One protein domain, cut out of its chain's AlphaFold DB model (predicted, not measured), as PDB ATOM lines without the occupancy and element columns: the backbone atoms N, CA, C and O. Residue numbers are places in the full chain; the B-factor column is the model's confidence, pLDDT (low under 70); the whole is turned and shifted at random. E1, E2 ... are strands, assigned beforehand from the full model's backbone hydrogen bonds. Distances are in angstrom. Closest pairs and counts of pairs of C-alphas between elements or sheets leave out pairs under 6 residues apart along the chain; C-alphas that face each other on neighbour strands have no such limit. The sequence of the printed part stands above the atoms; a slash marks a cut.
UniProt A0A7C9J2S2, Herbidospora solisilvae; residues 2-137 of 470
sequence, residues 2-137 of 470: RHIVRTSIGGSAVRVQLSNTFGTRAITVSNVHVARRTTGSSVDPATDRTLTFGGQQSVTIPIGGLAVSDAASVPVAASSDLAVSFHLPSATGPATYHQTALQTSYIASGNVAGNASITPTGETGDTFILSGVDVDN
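What this domain is: This is residues 2 to 137 of the 470 residues of a protein of Herbidospora solisilvae (UniProt A0A7C9J2S2). Two sheets lie face to face as a sandwich: a strongly twisted sheet of E1, E3, E4, E5 and E7 is covered by a smaller sheet of E6, E2 and E10, the strands of the one crossing those of the other at 44 degrees. A small hairpin, E8 and E9, packs with E8 on E1 and makes a third, separate sheet, with long loops before E8 and between its two strands. The printed part has 136 residues with no named helix and ten strands, E1 to E10 in that order along the chain; the larger sheet is branched and its pairs are antiparallel, the smaller has the order E6, E2, E10, all antiparallel, and E8 and E9 are antiparallel too. The class is all strand, although under half of the residues, 57 of 136, are in named elements. The whole is compact and rounded, with a radius of gyration of the C-alphas of 13.7 A and spans of 37 by 31 by 25 A.

How they stand to each other: E1, residues 2 to 7, is an edge strand of the branched sheet and antiparallel to E7, residues 80 to 87, at 151 degrees; N 3 and O 84 are 2.8 A apart, within hydrogen-bond range. On the other side of E7 is E3, residues 27 to 39, antiparallel at 149 degrees, with N 33 and O 85 at 2.8 A. E3 bends by 76 degrees at residue 36, and its pairing is staggered. E4, residues 49 to 51, and E5, residues 58 to 61, are edge strands on one side of E3, with E7 on the other side. E3 and E4 form a hairpin, with N 51 and O 32 at 2.8 A. E5 is beside residues 27 to 30 of E3, antiparallel at 117 degrees, with N 61 and O 27 at 2.8 A. In the facing sheet, E2, residues 13 to 19, is the inner strand. Its neighbours are E10, residues 130 to 136, at 159 degrees with N 15 and O 134 at 2.9 A, and E6, residues 66 to 68, at 166 degrees with N 18 and O 67 at 2.8 A. Between the two sheets there are 37 pairs of C-alphas within 10 A; the parts that face each other are 8.5 A apart centre to centre, and their best planes are 30 degrees apart. E2 and E3 are near each other, with 7 pairs of C-alphas within 10 A. E8, residues 105 to 107, and E9, residues 122 to 124, are a hairpin, with N 107 and O 122 at 2.8 A. The closest C-alphas of E1 and E8 are those of His 3 and Ser 105, 4.6 A apart. E9 is apart from E1 and from E7.

Where its parts are: E1 begins at C-alpha 2, (5.466, 31.379, 0.416), and is 15.5 A long from first to last C-alpha. E2 measures 20.4 A. E3, the longest strand with 13 residues, measures 29.4 A and begins at C-alpha 27, (6.272, 28.427, -16.127). E4, E5 and E6 measure 6.2 A, 9.9 A and 6.8 A. E7 measures 23.4 A, E8 6.8 A and E9 6.9 A. E10, 17.8 A, ends at C-alpha 136, (8.332, 52.404, -3.874).

The domain as a whole: The two C-alphas farthest apart are those of Thr 24 and Ala 46, 37.3 A. The printed part has no cut. The long links are E6 to E7, E7 to E8 and E8 to E9, with 11, 17 and 14 residues. In the second of these, residues 97 to 98 pair antiparallel with residues 127 to 128. The mean pLDDT of the printed part is 96.2, and no printed residue is under 70.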
ATOM      1  N   ARG A   2       5.350  30.089  -0.280       98.50
ATOM      2  CA  ARG A   2       5.466  31.379   0.416       98.50
ATOM      3  C   ARG A   2       6.917  31.617   0.812       98.50
ATOM      4  O   ARG A   2       7.472  30.829   1.570       98.50
ATOM      5  N   HIS A   3       7.500  32.695   0.309       98.31
ATOM      6  CA  HIS A   3       8.851  33.140   0.638       98.31
ATOM      7  C   HIS A   3       8.788  34.282   1.639       98.31
ATOM      8  O   HIS A   3       7.943  35.170   1.504       98.31
ATOM      9  N   ILE A   4       9.685  34.263   2.622       97.69
ATOM     10  CA  ILE A   4       9.877  35.384   3.536       97.69
ATOM     11  C   ILE A   4      11.048  36.224   3.037       97.69
ATOM     12  O   ILE A   4      12.149  35.714   2.843       97.69
ATOM     13  N   VAL A   5      10.798  37.514   2.830       95.88
ATOM     14  CA  VAL A   5      11.783  38.480   2.341       95.88
ATOM     15  C   VAL A   5      11.904  39.616   3.341       95.88
ATOM     16  O   VAL A   5      10.904  40.182   3.776       95.88
ATOM     17  N   ARG A   6      13.139  39.984   3.674       95.00
ATOM     18  CA  ARG A   6      13.443  41.171   4.471       95.00
ATOM     19  C   ARG A   6      13.596  42.383   3.559       95.00
ATOM     20  O   ARG A   6      14.513  42.409   2.741       95.00
ATOM     21  N   THR A   7      12.771  43.410   3.726       95.31
ATOM     22  CA  THR A   7      13.001  44.695   3.057       95.31
ATOM     23  C   THR A   7      14.163  45.435   3.717       95.31
ATOM     24  O   THR A   7      14.262  45.490   4.942       95.31
ATOM     25  N   SER A   8      15.059  46.018   2.919       96.25
ATOM     26  CA  SER A   8      16.126  46.899   3.419       96.25
ATOM     27  C   SER A   8      15.625  48.325   3.646       96.25
ATOM     28  O   SER A   8      15.952  48.945   4.653       96.25
ATOM     29  N   ILE A   9      14.759  48.816   2.760       93.75
ATOM     30  CA  ILE A   9      14.148  50.150   2.816       93.75
ATOM     31  C   ILE A   9      12.631  50.055   3.049       93.75
ATOM     32  O   ILE A   9      12.004  49.038   2.751       93.75
ATOM     33  N   GLY A  10      12.047  51.109   3.625       91.94
ATOM     34  CA  GLY A  10      10.596  51.266   3.759       91.94
ATOM     35  C   GLY A  10       9.982  52.000   2.570       91.94
ATOM     36  O   GLY A  10      10.708  52.606   1.783       91.94
ATOM     37  N   GLY A  11       8.658  51.974   2.447       90.75
ATOM     38  CA  GLY A  11       7.939  52.611   1.343       90.75
ATOM     39  C   GLY A  11       6.427  52.411   1.396       90.75
ATOM     40  O   GLY A  11       5.900  51.784   2.319       90.75
ATOM     41  N   SER A  12       5.724  52.969   0.414       91.56
ATOM     42  CA  SER A  12       4.253  52.976   0.342       91.56
ATOM     43  C   SER A  12       3.666  51.822  -0.466       91.56
ATOM     44  O   SER A  12       2.520  51.429  -0.239       91.56
ATOM     45  N   ALA A  13       4.430  51.291  -1.417       94.56
ATOM     46  CA  ALA A  13       3.998  50.226  -2.305       94.56
ATOM     47  C   ALA A  13       5.156  49.286  -2.635       94.56
ATOM     48  O   ALA A  13       6.325  49.628  -2.448       94.56
ATOM     49  N   VAL A  14       4.822  48.102  -3.143       97.69
ATOM     50  CA  VAL A  14       5.811  47.119  -3.585       97.69
ATOM     51  C   VAL A  14       5.485  46.549  -4.961       97.69
ATOM     52  O   VAL A  14       4.320  46.500  -5.367       97.69
ATOM     53  N   ARG A  15       6.516  46.074  -5.659       97.69
ATOM     54  CA  ARG A  15       6.414  45.169  -6.814       97.69
ATOM     55  C   ARG A  15       7.277  43.944  -6.570       97.69
ATOM     56  O   ARG A  15       8.290  44.036  -5.881       97.69
ATOM     57  N   VAL A  16       6.902  42.811  -7.152       98.38
ATOM     58  CA  VAL A  16       7.713  41.586  -7.098       98.38
ATOM     59  C   VAL A  16       8.239  41.232  -8.478       98.38
ATOM     60  O   VAL A  16       7.573  41.463  -9.489       98.38
ATOM     61  N   GLN A  17       9.425  40.639  -8.502       98.31
ATOM     62  CA  GLN A  17      10.052  40.116  -9.704       98.31
ATOM     63  C   GLN A  17      10.095  38.590  -9.628       98.31
ATOM     64  O   GLN A  17      10.600  38.017  -8.662       98.31
ATOM     65  N   LEU A  18       9.541  37.936 -10.645       98.50
ATOM     66  CA  LEU A  18       9.494  36.486 -10.790       98.50
ATOM     67  C   LEU A  18      10.340  36.083 -11.998       98.50
ATOM     68  O   LEU A  18      10.123  36.570 -13.105       98.50
ATOM     69  N   SER A  19      11.290  35.184 -11.797       97.56
ATOM     70  CA  SER A  19      12.300  34.793 -12.768       97.56
ATOM     71  C   SER A  19      12.185  33.326 -13.167       97.56
ATOM     72  O   SER A  19      11.993  32.428 -12.348       97.56
ATOM     73  N   ASN A  20      12.377  33.099 -14.462       97.69
ATOM     74  CA  ASN A  20      12.593  31.797 -15.067       97.69
ATOM     75  C   ASN A  20      13.917  31.776 -15.858       97.69
ATOM     76  O   ASN A  20      14.031  31.097 -16.882       97.69
ATOM     77  N   THR A  21      14.913  32.547 -15.404       95.88
ATOM     78  CA  THR A  21      16.204  32.743 -16.087       95.88
ATOM     79  C   THR A  21      16.909  31.430 -16.436       95.88
ATOM     80  O   THR A  21      17.459  31.313 -17.527       95.88
ATOM     81  N   PHE A  22      16.866  30.437 -15.548       95.81
ATOM     82  CA  PHE A  22      17.526  29.134 -15.718       95.81
ATOM     83  C   PHE A  22      16.540  27.970 -15.897       95.81
ATOM     84  O   PHE A  22      16.929  26.806 -15.811       95.81
ATOM     85  N   GLY A  23      15.252  28.257 -16.108       95.50
ATOM     86  CA  GLY A  23      14.256  27.210 -16.319       95.50
ATOM     87  C   GLY A  23      14.424  26.490 -17.654       95.50
ATOM     88  O   GLY A  23      15.000  27.013 -18.602       95.50
ATOM     89  N   THR A  24      13.866  25.285 -17.751       96.06
ATOM     90  CA  THR A  24      13.922  24.453 -18.974       96.06
ATOM     91  C   THR A  24      12.618  24.457 -19.776       96.06
ATOM     92  O   THR A  24      12.526  23.832 -20.831       96.06
ATOM     93  N   ARG A  25      11.588  25.145 -19.278       96.62
ATOM     94  CA  ARG A  25      10.276  25.330 -19.916       96.62
ATOM     95  C   ARG A  25       9.640  26.631 -19.445       96.62
ATOM     96  O   ARG A  25      10.064  27.186 -18.435       96.62
ATOM     97  N   ALA A  26       8.617  27.103 -20.156       97.44
ATOM     98  CA  ALA A  26       7.790  28.193 -19.650       97.44
ATOM     99  C   ALA A  26       7.072  27.758 -18.362       97.44
ATOM    100  O   ALA A  26       6.612  26.617 -18.265       97.44
ATOM    101  N   ILE A  27       6.974  28.665 -17.393       98.12
ATOM    102  CA  ILE A  27       6.272  28.427 -16.127       98.12
ATOM    103  C   ILE A  27       5.092  29.381 -16.005       98.12
ATOM    104  O   ILE A  27       5.196  30.545 -16.381       98.12
ATOM    105  N   THR A  28       3.977  28.905 -15.464       98.25
ATOM    106  CA  THR A  28       2.845  29.762 -15.101       98.25
ATOM    107  C   THR A  28       2.861  29.967 -13.597       98.25
ATOM    108  O   THR A  28       2.970  29.002 -12.842       98.25
ATOM    109  N   VAL A  29       2.743  31.217 -13.166       98.50
ATOM    110  CA  VAL A  29       2.577  31.589 -11.762       98.50
ATOM    111  C   VAL A  29       1.235  32.296 -11.632       98.50
ATOM    112  O   VAL A  29       0.957  33.237 -12.374       98.50
ATOM    113  N   SER A  30       0.391  31.827 -10.719       98.12
ATOM    114  CA  SER A  30      -0.945  32.380 -10.491       98.12
ATOM    115  C   SER A  30      -1.182  32.688  -9.021       98.12
ATOM    116  O   SER A  30      -0.449  32.210  -8.152       98.12
ATOM    117  N   ASN A  31      -2.210  33.495  -8.747       97.69
ATOM    118  CA  ASN A  31      -2.626  33.860  -7.394       97.69
ATOM    119  C   ASN A  31      -1.443  34.353  -6.544       97.69
ATOM    120  O   ASN A  31      -1.067  33.728  -5.553       97.69
ATOM    121  N   VAL A  32      -0.785  35.415  -7.007       98.69
ATOM    122  CA  VAL A  32       0.384  35.985  -6.334       98.69
ATOM    123  C   VAL A  32      -0.091  36.981  -5.281       98.69
ATOM    124  O   VAL A  32      -0.937  37.818  -5.570       98.69
ATOM    125  N   HIS A  33       0.445  36.896  -4.071       98.62
ATOM    126  CA  HIS A  33       0.110  37.765  -2.947       98.62
ATOM    127  C   HIS A  33       1.368  38.318  -2.294       98.62
ATOM    128  O   HIS A  33       2.407  37.651  -2.249       98.62
ATOM    129  N   VAL A  34       1.242  39.510  -1.722       98.62
ATOM    130  CA  VAL A  34       2.217  40.076  -0.793       98.62
ATOM    131  C   VAL A  34       1.511  40.590   0.454       98.62
ATOM    132  O   VAL A  34       0.458  41.220   0.367       98.62
ATOM    133  N   ALA A  35       2.094  40.318   1.616       98.12
ATOM    134  CA  ALA A  35       1.574  40.751   2.907       98.12
ATOM    135  C   ALA A  35       2.718  40.954   3.906       98.12
ATOM    136  O   ALA A  35       3.785  40.348   3.775       98.12
ATOM    137  N   ARG A  36       2.495  41.766   4.943       97.31
ATOM    138  CA  ARG A  36       3.422  41.862   6.078       97.31
ATOM    139  C   ARG A  36       3.393  40.549   6.859       97.31
ATOM    140  O   ARG A  36       2.324  40.068   7.239       97.31
ATOM    141  N   ARG A  37       4.568  39.964   7.095       97.00
ATOM    142  CA  ARG A  37       4.708  38.753   7.910       97.00
ATOM    143  C   ARG A  37       4.505  39.102   9.383       97.00
ATOM    144  O   ARG A  37       5.032  40.103   9.859       97.00
ATOM    145  N   THR A  38       3.797  38.242  10.112       95.75
ATOM    146  CA  THR A  38       3.701  38.325  11.577       95.75
ATOM    147  C   THR A  38       4.690  37.372  12.241       95.75
ATOM    148  O   THR A  38       5.607  37.804  12.932       95.75
ATOM    149  N   THR A  39       4.551  36.067  12.006       95.75
ATOM    150  CA  THR A  39       5.467  35.033  12.511       95.75
ATOM    151  C   THR A  39       5.342  33.756  11.693       95.75
ATOM    152  O   THR A  39       4.276  33.466  11.155       95.75
ATOM    153  N   GLY A  40       6.416  32.970  11.601       96.06
ATOM    154  CA  GLY A  40       6.429  31.744  10.801       96.06
ATOM    155  C   GLY A  40       5.909  31.994   9.379       96.06
ATOM    156  O   GLY A  40       6.346  32.946   8.725       96.06
ATOM    157  N   SER A  41       4.940  31.177   8.953       97.44
ATOM    158  CA  SER A  41       4.214  31.322   7.687       97.44
ATOM    159  C   SER A  41       3.046  32.315   7.748       97.44
ATOM    160  O   SER A  41       2.409  32.542   6.723       97.44
ATOM    161  N   SER A  42       2.729  32.887   8.911       98.31
ATOM    162  CA  SER A  42       1.560  33.749   9.115       98.31
ATOM    163  C   SER A  42       1.800  35.188   8.656       98.31
ATOM    164  O   SER A  42       2.899  35.735   8.781       98.31
ATOM    165  N   VAL A  43       0.740  35.810   8.147       98.38
ATOM    166  CA  VAL A  43       0.718  37.192   7.660       98.38
ATOM    167  C   VAL A  43      -0.390  37.992   8.335       98.38
ATOM    168  O   VAL A  43      -1.334  37.410   8.868       98.38
ATOM    169  N   ASP A  44      -0.285  39.319   8.308       96.81
ATOM    170  CA  ASP A  44      -1.374  40.220   8.692       96.81
ATOM    171  C   ASP A  44      -2.390  40.322   7.536       96.81
ATOM    172  O   ASP A  44      -2.072  40.934   6.505       96.81
ATOM    173  N   PRO A  45      -3.616  39.778   7.680       96.62
ATOM    174  CA  PRO A  45      -4.608  39.772   6.605       96.62
ATOM    175  C   PRO A  45      -5.021  41.172   6.145       96.62
ATOM    176  O   PRO A  45      -5.384  41.347   4.985       96.62
ATOM    177  N   ALA A  46      -4.928  42.195   7.005       95.81
ATOM    178  CA  ALA A  46      -5.263  43.571   6.625       95.81
ATOM    179  C   ALA A  46      -4.297  44.138   5.565       95.81
ATOM    180  O   ALA A  46      -4.598  45.109   4.857       95.81
ATOM    181  N   THR A  47      -3.124  43.521   5.442       96.56
ATOM    182  CA  THR A  47      -2.029  43.953   4.568       96.56
ATOM    183  C   THR A  47      -1.909  43.124   3.306       96.56
ATOM    184  O   THR A  47      -1.159  43.518   2.419       96.56
ATOM    185  N   ASP A  48      -2.645  42.016   3.220       97.94
ATOM    186  CA  ASP A  48      -2.598  41.127   2.072       97.94
ATOM    187  C   ASP A  48      -3.121  41.834   0.821       97.94
ATOM    188  O   ASP A  48      -4.196  42.447   0.821       97.94
ATOM    189  N   ARG A  49      -2.320  41.800  -0.239       98.25
ATOM    190  CA  ARG A  49      -2.686  42.310  -1.557       98.25
ATOM    191  C   ARG A  49      -2.393  41.245  -2.593       98.25
ATOM    192  O   ARG A  49      -1.263  40.766  -2.693       98.25
ATOM    193  N   THR A  50      -3.393  40.945  -3.412       98.06
ATOM    194  CA  THR A  50      -3.188  40.215  -4.660       98.06
ATOM    195  C   THR A  50      -2.380  41.079  -5.623       98.06
ATOM    196  O   THR A  50      -2.697  42.248  -5.837       98.06
ATOM    197  N   LEU A  51      -1.340  40.494  -6.205       98.56
ATOM    198  CA  LEU A  51      -0.521  41.105  -7.239       98.56
ATOM    199  C   LEU A  51      -1.039  40.719  -8.621       98.56
ATOM    200  O   LEU A  51      -1.460  39.584  -8.855       98.56
ATOM    201  N   THR A  52      -0.969  41.671  -9.542       98.69
ATOM    202  CA  THR A  52      -1.313  41.485 -10.952       98.69
ATOM    203  C   THR A  52      -0.099  41.717 -11.844       98.69
ATOM    204  O   THR A  52       0.912  42.258 -11.404       98.69
ATOM    205  N   PHE A  53      -0.180  41.279 -13.097       98.50
ATOM    206  CA  PHE A  53       0.842  41.450 -14.126       98.50
ATOM    207  C   PHE A  53       0.157  42.006 -15.373       98.50
ATOM    208  O   PHE A  53      -0.527  41.263 -16.082       98.50
ATOM    209  N   GLY A  54       0.247  43.320 -15.598       97.62
ATOM    210  CA  GLY A  54      -0.547  43.980 -16.637       97.62
ATOM    211  C   GLY A  54      -2.054  43.812 -16.403       97.62
ATOM    212  O   GLY A  54      -2.809  43.552 -17.340       97.62
ATOM    213  N   GLY A  55      -2.485  43.865 -15.140       97.56
ATOM    214  CA  GLY A  55      -3.870  43.660 -14.708       97.56
ATOM    215  C   GLY A  55      -4.322  42.197 -14.603       97.56
ATOM    216  O   GLY A  55      -5.427  41.943 -14.127       97.56
ATOM    217  N   GLN A  56      -3.499  41.220 -14.997       98.19
ATOM    218  CA  GLN A  56      -3.845  39.793 -14.925       98.19
ATOM    219  C   GLN A  56      -3.368  39.152 -13.615       98.19
ATOM    220  O   GLN A  56      -2.250  39.391 -13.174       98.19
ATOM    221  N   GLN A  57      -4.171  38.271 -13.011       96.38
ATOM    222  CA  GLN A  57      -3.821  37.546 -11.768       96.38
ATOM    223  C   GLN A  57      -2.917  36.315 -11.988       96.38
ATOM    224  O   GLN A  57      -2.651  35.533 -11.069       96.38
ATOM    225  N   SER A  58      -2.475  36.106 -13.226       97.81
ATOM    226  CA  SER A  58      -1.596  35.018 -13.627       97.81
ATOM    227  C   SER A  58      -0.635  35.518 -14.689       97.81
ATOM    228  O   SER A  58      -1.010  36.320 -15.543       97.81
ATOM    229  N   VAL A  59       0.585  34.992 -14.674       98.50
ATOM    230  CA  VAL A  59       1.615  35.294 -15.665       98.50
ATOM    231  C   VAL A  59       2.305  34.012 -16.110       98.50
ATOM    232  O   VAL A  59       2.574  33.127 -15.298       98.50
ATOM    233  N   THR A  60       2.588  33.908 -17.406       98.38
ATOM    234  CA  THR A  60       3.430  32.845 -17.959       98.38
ATOM    235  C   THR A  60       4.782  33.436 -18.321       98.38
ATOM    236  O   THR A  60       4.867  34.354 -19.134       98.38
ATOM    237  N   ILE A  61       5.835  32.906 -17.711       98.50
ATOM    238  CA  ILE A  61       7.205  33.387 -17.844       98.50
ATOM    239  C   ILE A  61       7.942  32.434 -18.794       98.50
ATOM    240  O   ILE A  61       8.055  31.241 -18.481       98.50
ATOM    241  N   PRO A  62       8.423  32.903 -19.962       98.12
ATOM    242  CA  PRO A  62       9.146  32.054 -20.904       98.12
ATOM    243  C   PRO A  62      10.485  31.583 -20.320       98.12
ATOM    244  O   PRO A  62      10.938  32.079 -19.289       98.12
ATOM    245  N   ILE A  63      11.128  30.615 -20.976       97.38
ATOM    246  CA  ILE A  63      12.512  30.221 -20.659       97.38
ATOM    247  C   ILE A  63      13.410  31.458 -20.750       97.38
ATOM    248  O   ILE A  63      13.307  32.216 -21.714       97.38
ATOM    249  N   GLY A  64      14.263  31.680 -19.751       96.12
ATOM    250  CA  GLY A  64      15.124  32.862 -19.699       96.12
ATOM    251  C   GLY A  64      14.396  34.150 -19.294       96.12
ATOM    252  O   GLY A  64      15.031  35.196 -19.187       96.12
ATOM    253  N   GLY A  65      13.079  34.093 -19.076       97.06
ATOM    254  CA  GLY A  65      12.231  35.260 -18.867       97.06
ATOM    255  C   GLY A  65      12.212  35.790 -17.435       97.06
ATOM    256  O   GLY A  65      12.561  35.097 -16.478       97.06
ATOM    257  N   LEU A  66      11.727  37.023 -17.310       97.56
ATOM    258  CA  LEU A  66      11.440  37.723 -16.061       97.56
ATOM    259  C   LEU A  66      10.050  38.360 -16.180       97.56
ATOM    260  O   LEU A  66       9.716  38.920 -17.224       97.56
ATOM    261  N   ALA A  67       9.254  38.293 -15.120       98.25
ATOM    262  CA  ALA A  67       7.992  39.005 -14.988       98.25
ATOM    263  C   ALA A  67       8.050  39.941 -13.780       98.25
ATOM    264  O   ALA A  67       8.501  39.545 -12.707       98.25
ATOM    265  N   VAL A  68       7.562  41.167 -13.948       98.31
ATOM    266  CA  VAL A  68       7.454  42.163 -12.877       98.31
ATOM    267  C   VAL A  68       5.978  42.444 -12.648       98.31
ATOM    268  O   VAL A  68       5.243  42.652 -13.615       98.31
ATOM    269  N   SER A  69       5.535  42.412 -11.394       98.75
ATOM    270  CA  SER A  69       4.142  42.713 -11.067       98.75
ATOM    271  C   SER A  69       3.827  44.200 -11.239       98.75
ATOM    272  O   SER A  69       4.703  45.065 -11.152       98.75
ATOM    273  N   ASP A  70       2.543  44.505 -11.378       98.50
ATOM    274  CA  ASP A  70       2.016  45.836 -11.105       98.50
ATOM    275  C   ASP A  70       2.272  46.193  -9.624       98.50
ATOM    276  O   ASP A  70       2.479  45.314  -8.775       98.50
ATOM    277  N   ALA A  71       2.303  47.491  -9.308       96.94
ATOM    278  CA  ALA A  71       2.533  47.959  -7.942       96.94
ATOM    279  C   ALA A  71       1.309  47.714  -7.053       96.94
ATOM    280  O   ALA A  71       0.184  48.040  -7.429       96.94
ATOM    281  N   ALA A  72       1.538  47.202  -5.845       96.62
ATOM    282  CA  ALA A  72       0.506  47.041  -4.828       96.62
ATOM    283  C   ALA A  72       0.787  47.923  -3.613       96.62
ATOM    284  O   ALA A  72       1.890  47.922  -3.064       96.62
ATOM    285  N   SER A  73      -0.240  48.649  -3.167       94.62
ATOM    286  CA  SER A  73      -0.170  49.514  -1.987       94.62
ATOM    287  C   SER A  73      -0.117  48.682  -0.704       94.62
ATOM    288  O   SER A  73      -1.149  48.367  -0.099       94.62
ATOM    289  N   VAL A  74       1.104  48.356  -0.288       91.25
ATOM    290  CA  VAL A  74       1.444  47.738   0.993       91.25
ATOM    291  C   VAL A  74       2.498  48.612   1.661       91.25
ATOM    292  O   VAL A  74       3.675  48.506   1.318       91.25
ATOM    293  N   PRO A  75       2.101  49.477   2.610       87.81
ATOM    294  CA  PRO A  75       3.058  50.229   3.399       87.81
ATOM    295  C   PRO A  75       3.968  49.278   4.174       87.81
ATOM    296  O   PRO A  75       3.491  48.403   4.910       87.81
ATOM    297  N   VAL A  76       5.273  49.461   4.011       87.88
ATOM    298  CA  VAL A  76       6.312  48.654   4.652       87.88
ATOM    299  C   VAL A  76       7.302  49.554   5.365       87.88
ATOM    300  O   VAL A  76       7.760  50.560   4.824       87.88
ATOM    301  N   ALA A  77       7.643  49.190   6.598       88.44
ATOM    302  CA  ALA A  77       8.738  49.836   7.302       88.44
ATOM    303  C   ALA A  77      10.080  49.367   6.720       88.44
ATOM    304  O   ALA A  77      10.185  48.274   6.152       88.44
ATOM    305  N   ALA A  78      11.118  50.188   6.877       88.81
ATOM    306  CA  ALA A  78      12.479  49.742   6.610       88.81
ATOM    307  C   ALA A  78      12.831  48.606   7.566       88.81
ATOM    308  O   ALA A  78      12.371  48.609   8.711       88.81
ATOM    309  N   SER A  79      13.621  47.636   7.102       89.19
ATOM    310  CA  SER A  79      13.929  46.463   7.910       89.19
ATOM    311  C   SER A  79      12.609  45.818   8.400       89.19
ATOM    312  O   SER A  79      12.381  45.676   9.607       89.19
ATOM    313  N   SER A  80      11.720  45.414   7.482       90.69
ATOM    314  CA  SER A  80      10.501  44.640   7.800       90.69
ATOM    315  C   SER A  80      10.405  43.344   6.989       90.69
ATOM    316  O   SER A  80      11.049  43.201   5.952       90.69
ATOM    317  N   ASP A  81       9.655  42.366   7.498       95.94
ATOM    318  CA  ASP A  81       9.475  41.081   6.820       95.94
ATOM    319  C   ASP A  81       8.188  41.101   5.991       95.94
ATOM    320  O   ASP A  81       7.091  41.366   6.496       95.94
ATOM    321  N   LEU A  82       8.322  40.751   4.720       97.69
ATOM    322  CA  LEU A  82       7.225  40.475   3.811       97.69
ATOM    323  C   LEU A  82       7.118  38.976   3.563       97.69
ATOM    324  O   LEU A  82       8.119  38.272   3.464       97.69
ATOM    325  N   ALA A  83       5.891  38.506   3.402       98.44
ATOM    326  CA  ALA A  83       5.603  37.214   2.816       98.44
ATOM    327  C   ALA A  83       5.143  37.421   1.373       98.44
ATOM    328  O   ALA A  83       4.139  38.094   1.133       98.44
ATOM    329  N   VAL A  84       5.849  36.814   0.422       98.62
ATOM    330  CA  VAL A  84       5.432  36.739  -0.982       98.62
ATOM    331  C   VAL A  84       4.959  35.321  -1.254       98.62
ATOM    332  O   VAL A  84       5.719  34.364  -1.111       98.62
ATOM    333  N   SER A  85       3.693  35.176  -1.623       98.69
ATOM    334  CA  SER A  85       3.058  33.877  -1.839       98.69
ATOM    335  C   SER A  85       2.605  33.742  -3.274       98.69
ATOM    336  O   SER A  85       2.137  34.706  -3.862       98.69
ATOM    337  N   PHE A  86       2.700  32.548  -3.838       98.56
ATOM    338  CA  PHE A  86       2.163  32.275  -5.165       98.56
ATOM    339  C   PHE A  86       1.831  30.801  -5.348       98.56
ATOM    340  O   PHE A  86       2.345  29.920  -4.644       98.56
ATOM    341  N   HIS A  87       0.965  30.532  -6.316       98.50
ATOM    342  CA  HIS A  87       0.572  29.199  -6.724       98.50
ATOM    343  C   HIS A  87       1.230  28.820  -8.057       98.50
ATOM    344  O   HIS A  87       1.316  29.620  -8.988       98.50
ATOM    345  N   LEU A  88       1.697  27.572  -8.132       97.56
ATOM    346  CA  LEU A  88       2.252  26.961  -9.335       97.56
ATOM    347  C   LEU A  88       1.248  25.892  -9.802       97.56
ATOM    348  O   LEU A  88       1.232  24.801  -9.234       97.56
ATOM    349  N   PRO A  89       0.368  26.197 -10.777       96.88
ATOM    350  CA  PRO A  89      -0.733  25.314 -11.171       96.88
ATOM    351  C   PRO A  89      -0.284  24.054 -11.920       96.88
ATOM    352  O   PRO A  89      -1.077  23.135 -12.111       96.88
ATOM    353  N   SER A  90       0.968  24.007 -12.366       94.75
ATOM    354  CA  SER A  90       1.556  22.880 -13.080       94.75
ATOM    355  C   SER A  90       3.002  22.660 -12.644       94.75
ATOM    356  O   SER A  90       3.655  23.548 -12.094       94.75
ATOM    357  N   ALA A  91       3.509  21.448 -12.879       92.75
ATOM    358  CA  ALA A  91       4.891  21.112 -12.568       92.75
ATOM    359  C   ALA A  91       5.864  21.976 -13.387       92.75
ATOM    360  O   ALA A  91       5.840  21.970 -14.621       92.75
ATOM    361  N   THR A  92       6.765  22.669 -12.696       93.94
ATOM    362  CA  THR A  92       7.751  23.567 -13.311       93.94
ATOM    363  C   THR A  92       8.909  22.821 -13.975       93.94
ATOM    364  O   THR A  92       9.564  23.365 -14.858       93.94
ATOM    365  N   GLY A  93       9.177  21.576 -13.558       93.00
ATOM    366  CA  GLY A  93      10.497  20.963 -13.747       93.00
ATOM    367  C   GLY A  93      11.553  21.655 -12.867       93.00
ATOM    368  O   GLY A  93      11.174  22.345 -11.914       93.00
ATOM    369  N   PRO A  94      12.857  21.497 -13.166       92.69
ATOM    370  CA  PRO A  94      13.913  22.251 -12.494       92.69
ATOM    371  C   PRO A  94      13.652  23.758 -12.612       92.69
ATOM    372  O   PRO A  94      13.583  24.296 -13.719       92.69
ATOM    373  N   ALA A  95      13.449  24.414 -11.471       93.31
ATOM    374  CA  ALA A  95      13.119  25.830 -11.399       93.31
ATOM    375  C   ALA A  95      14.377  26.684 -11.209       93.31
ATOM    376  O   ALA A  95      15.380  26.230 -10.665       93.31
ATOM    377  N   THR A  96      14.289  27.951 -11.619       95.19
ATOM    378  CA  THR A  96      15.248  28.976 -11.188       95.19
ATOM    379  C   THR A  96      15.133  29.143  -9.676       95.19
ATOM    380  O   THR A  96      14.024  29.299  -9.158       95.19
ATOM    381  N   TYR A  97      16.258  29.104  -8.973       95.25
ATOM    382  CA  TYR A  97      16.289  29.214  -7.523       95.25
ATOM    383  C   TYR A  97      17.614  29.798  -7.038       95.25
ATOM    384  O   TYR A  97      18.626  29.741  -7.737       95.25
ATOM    385  N   HIS A  98      17.576  30.363  -5.839       94.94
ATOM    386  CA  HIS A  98      18.729  30.791  -5.067       94.94
ATOM    387  C   HIS A  98      18.907  29.820  -3.901       94.94
ATOM    388  O   HIS A  98      17.999  29.637  -3.083       94.94
ATOM    389  N   GLN A  99      20.073  29.179  -3.875       90.50
ATOM    390  CA  GLN A  99      20.505  28.317  -2.783       90.50
ATOM    391  C   GLN A  99      20.943  29.175  -1.603       90.50
ATOM    392  O   GLN A  99      21.630  30.165  -1.809       90.50
ATOM    393  N   THR A 100      20.674  28.746  -0.372       86.62
ATOM    394  CA  THR A 100      21.205  29.433   0.826       86.62
ATOM    395  C   THR A 100      20.628  30.841   1.040       86.62
ATOM    396  O   THR A 100      21.289  31.721   1.578       86.62
ATOM    397  N   ALA A 101      19.340  31.049   0.743       87.75
ATOM    398  CA  ALA A 101      18.653  32.308   1.071       87.75
ATOM    399  C   ALA A 101      18.653  32.616   2.585       87.75
ATOM    400  O   ALA A 101      18.430  33.756   3.008       87.75
ATOM    401  N   LEU A 102      18.912  31.595   3.419       92.12
ATOM    402  CA  LEU A 102      19.006  31.685   4.879       92.12
ATOM    403  C   LEU A 102      17.755  32.337   5.492       92.12
ATOM    404  O   LEU A 102      17.821  33.073   6.486       92.12
ATOM    405  N   GLN A 103      16.621  32.085   4.844       94.31
ATOM    406  CA  GLN A 103      15.271  32.442   5.243       94.31
ATOM    407  C   GLN A 103      14.375  31.232   4.987       94.31
ATOM    408  O   GLN A 103      14.438  30.630   3.914       94.31
ATOM    409  N   THR A 104      13.523  30.890   5.952       96.81
ATOM    410  CA  THR A 104      12.556  29.807   5.775       96.81
ATOM    411  C   THR A 104      11.522  30.186   4.717       96.81
ATOM    412  O   THR A 104      10.770  31.152   4.869       96.81
ATOM    413  N   SER A 105      11.435  29.359   3.683       97.12
ATOM    414  CA  SER A 105      10.372  29.343   2.687       97.12
ATOM    415  C   SER A 105       9.449  28.148   2.915       97.12
ATOM    416  O   SER A 105       9.899  27.046   3.229       97.12
ATOM    417  N   TYR A 106       8.150  28.353   2.711       98.19
ATOM    418  CA  TYR A 106       7.104  27.372   2.986       98.19
ATOM    419  C   TYR A 106       6.531  26.785   1.694       98.19
ATOM    420  O   TYR A 106       6.122  27.502   0.766       98.19
ATOM    421  N   ILE A 107       6.447  25.460   1.658       97.75
ATOM    422  CA  ILE A 107       5.859  24.665   0.581       97.75
ATOM    423  C   ILE A 107       4.564  24.058   1.114       97.75
ATOM    424  O   ILE A 107       4.525  23.573   2.238       97.75
ATOM    425  N   ALA A 108       3.497  24.096   0.322       97.50
ATOM    426  CA  ALA A 108       2.208  23.516   0.677       97.50
ATOM    427  C   ALA A 108       1.482  23.024  -0.576       97.50
ATOM    428  O   ALA A 108       1.698  23.554  -1.670       97.50
ATOM    429  N   SER A 109       0.624  22.022  -0.398       95.44
ATOM    430  CA  SER A 109      -0.192  21.451  -1.470       95.44
ATOM    431  C   SER A 109      -1.360  22.365  -1.849       95.44
ATOM    432  O   SER A 109      -2.032  22.925  -0.985       95.44
ATOM    433  N   GLY A 110      -1.642  22.451  -3.152       96.00
ATOM    434  CA  GLY A 110      -2.760  23.222  -3.699       96.00
ATOM    435  C   GLY A 110      -2.556  24.741  -3.671       96.00
ATOM    436  O   GLY A 110      -1.476  25.258  -3.373       96.00
ATOM    437  N   ASN A 111      -3.617  25.475  -4.009       97.56
ATOM    438  CA  ASN A 111      -3.604  26.933  -3.982       97.56
ATOM    439  C   ASN A 111      -3.932  27.455  -2.577       97.56
ATOM    440  O   ASN A 111      -5.095  27.586  -2.212       97.56
ATOM    441  N   VAL A 112      -2.887  27.776  -1.813       97.94
ATOM    442  CA  VAL A 112      -2.986  28.379  -0.470       97.94
ATOM    443  C   VAL A 112      -2.374  29.781  -0.403       97.94
ATOM    444  O   VAL A 112      -2.085  30.283   0.681       97.94
ATOM    445  N   ALA A 113      -2.108  30.411  -1.554       97.62
ATOM    446  CA  ALA A 113      -1.301  31.630  -1.608       97.62
ATOM    447  C   ALA A 113      -1.924  32.807  -0.833       97.62
ATOM    448  O   ALA A 113      -1.191  33.529  -0.162       97.62
ATOM    449  N   GLY A 114      -3.257  32.930  -0.857       97.50
ATOM    450  CA  GLY A 114      -4.011  33.957  -0.128       97.50
ATOM    451  C   GLY A 114      -4.372  33.599   1.320       97.50
ATOM    452  O   GLY A 114      -5.085  34.353   1.976       97.50
ATOM    453  N   ASN A 115      -3.928  32.452   1.849       98.38
ATOM    454  CA  ASN A 115      -4.263  32.073   3.223       98.38
ATOM    455  C   ASN A 115      -3.458  32.909   4.229       98.38
ATOM    456  O   ASN A 115      -2.238  33.030   4.111       98.38
ATOM    457  N   ALA A 116      -4.107  33.397   5.289       97.94
ATOM    458  CA  ALA A 116      -3.441  34.144   6.364       97.94
ATOM    459  C   ALA A 116      -2.294  33.357   7.025       97.94
ATOM    460  O   ALA A 116      -1.297  33.930   7.450       97.94
ATOM    461  N   SER A 117      -2.401  32.030   7.061       97.50
ATOM    462  CA  SER A 117      -1.338  31.118   7.471       97.50
ATOM    463  C   SER A 117      -1.364  29.880   6.581       97.50
ATOM    464  O   SER A 117      -2.413  29.499   6.059       97.50
ATOM    465  N   ILE A 118      -0.201  29.267   6.385       96.44
ATOM    466  CA  ILE A 118      -0.050  28.055   5.582       96.44
ATOM    467  C   ILE A 118       0.316  26.913   6.519       96.44
ATOM    468  O   ILE A 118       1.238  27.062   7.317       96.44
ATOM    469  N   THR A 119      -0.361  25.772   6.365       96.56
ATOM    470  CA  THR A 119       0.096  24.479   6.885       96.56
ATOM    471  C   THR A 119       1.104  23.905   5.889       96.56
ATOM    472  O   THR A 119       0.689  23.460   4.814       96.56
ATOM    473  N   PRO A 120       2.418  23.968   6.169       96.38
ATOM    474  CA  PRO A 120       3.415  23.543   5.204       96.38
ATOM    475  C   PRO A 120       3.435  22.016   5.076       96.38
ATOM    476  O   PRO A 120       3.345  21.289   6.062       96.38
ATOM    477  N   THR A 121       3.591  21.531   3.848       97.25
ATOM    478  CA  THR A 121       3.995  20.149   3.550       97.25
ATOM    479  C   THR A 121       5.514  20.011   3.440       97.25
ATOM    480  O   THR A 121       6.024  18.896   3.379       97.25
ATOM    481  N   GLY A 122       6.239  21.133   3.434       97.12
ATOM    482  CA  GLY A 122       7.692  21.189   3.502       97.12
ATOM    483  C   GLY A 122       8.197  22.604   3.774       97.12
ATOM    484  O   GLY A 122       7.499  23.592   3.531       97.12
ATOM    485  N   GLU A 123       9.430  22.690   4.253       96.81
ATOM    486  CA  GLU A 123      10.162  23.938   4.455       96.81
ATOM    487  C   GLU A 123      11.536  23.829   3.797       96.81
ATOM    488  O   GLU A 123      12.106  22.741   3.703       96.81
ATOM    489  N   THR A 124      12.064  24.951   3.322       95.69
ATOM    490  CA  THR A 124      13.401  25.031   2.728       95.69
ATOM    491  C   THR A 124      14.051  26.372   3.049       95.69
ATOM    492  O   THR A 124      13.352  27.365   3.242       95.69
ATOM    493  N   GLY A 125      15.383  26.397   3.108       94.12
ATOM    494  CA  GLY A 125      16.182  27.620   3.215       94.12
ATOM    495  C   GLY A 125      16.479  28.284   1.865       94.12
ATOM    496  O   GLY A 125      17.238  29.249   1.830       94.12
ATOM    497  N   ASP A 126      15.916  27.759   0.774       94.81
ATOM    498  CA  ASP A 126      16.095  28.257  -0.591       94.81
ATOM    499  C   ASP A 126      14.933  29.166  -1.022       94.81
ATOM    500  O   ASP A 126      13.808  29.072  -0.515       94.81
ATOM    501  N   THR A 127      15.181  30.014  -2.020       95.00
ATOM    502  CA  THR A 127      14.141  30.826  -2.673       95.00
ATOM    503  C   THR A 127      13.979  30.394  -4.122       95.00
ATOM    504  O   THR A 127      14.957  30.282  -4.850       95.00
ATOM    505  N   PHE A 128      12.745  30.158  -4.564       96.38
ATOM    506  CA  PHE A 128      12.443  29.680  -5.913       96.38
ATOM    507  C   PHE A 128      11.660  30.746  -6.660       96.38
ATOM    508  O   PHE A 128      10.693  31.268  -6.114       96.38
ATOM    509  N   ILE A 129      12.020  31.008  -7.919       97.31
ATOM    510  CA  ILE A 129      11.319  31.906  -8.856       97.31
ATOM    511  C   ILE A 129      11.316  33.386  -8.427       97.31
ATOM    512  O   ILE A 129      11.552  34.246  -9.263       97.31
ATOM    513  N   LEU A 130      11.087  33.729  -7.162       97.75
ATOM    514  CA  LEU A 130      11.171  35.095  -6.655       97.75
ATOM    515  C   LEU A 130      12.619  35.596  -6.718       97.75
ATOM    516  O   LEU A 130      13.490  35.056  -6.040       97.75
ATOM    517  N   SER A 131      12.866  36.631  -7.518       96.19
ATOM    518  CA  SER A 131      14.202  37.206  -7.725       96.19
ATOM    519  C   SER A 131      14.363  38.616  -7.162       96.19
ATOM    520  O   SER A 131      15.481  39.113  -7.092       96.19
ATOM    521  N   GLY A 132      13.273  39.279  -6.767       96.38
ATOM    522  CA  GLY A 132      13.354  40.627  -6.219       96.38
ATOM    523  C   GLY A 132      12.033  41.160  -5.680       96.38
ATOM    524  O   GLY A 132      10.950  40.721  -6.076       96.38
ATOM    525  N   VAL A 133      12.150  42.134  -4.781       97.88
ATOM    526  CA  VAL A 133      11.052  42.978  -4.306       97.88
ATOM    527  C   VAL A 133      11.511  44.425  -4.429       97.88
ATOM    528  O   VAL A 133      12.457  44.831  -3.755       97.88
ATOM    529  N   ASP A 134      10.840  45.194  -5.278       97.44
ATOM    530  CA  ASP A 134      11.038  46.638  -5.372       97.44
ATOM    531  C   ASP A 134      10.105  47.326  -4.378       97.44
ATOM    532  O   ASP A 134       8.916  47.008  -4.314       97.44
ATOM    533  N   VAL A 135      10.631  48.293  -3.630       97.25
ATOM    534  CA  VAL A 135       9.863  49.118  -2.692       97.25
ATOM    535  C   VAL A 135       9.785  50.531  -3.252       97.25
ATOM    536  O   VAL A 135      10.810  51.157  -3.518       97.25
ATOM    537  N   ASP A 136       8.568  51.034  -3.435       94.25
ATOM    538  CA  ASP A 136       8.332  52.404  -3.874       94.25
ATOM    539  C   ASP A 136       8.509  53.372  -2.701       94.25
ATOM    540  O   ASP A 136       7.771  53.331  -1.709       94.25
ATOM    541  N   ASN A 137       9.515  54.230  -2.818       91.94
ATOM    542  CA  ASN A 137       9.846  55.240  -1.830       91.94
ATOM    543  C   ASN A 137      10.335  56.508  -2.534       91.94
ATOM    544  O   ASN A 137      11.478  56.581  -2.981       91.94
TER     545      ASN A 137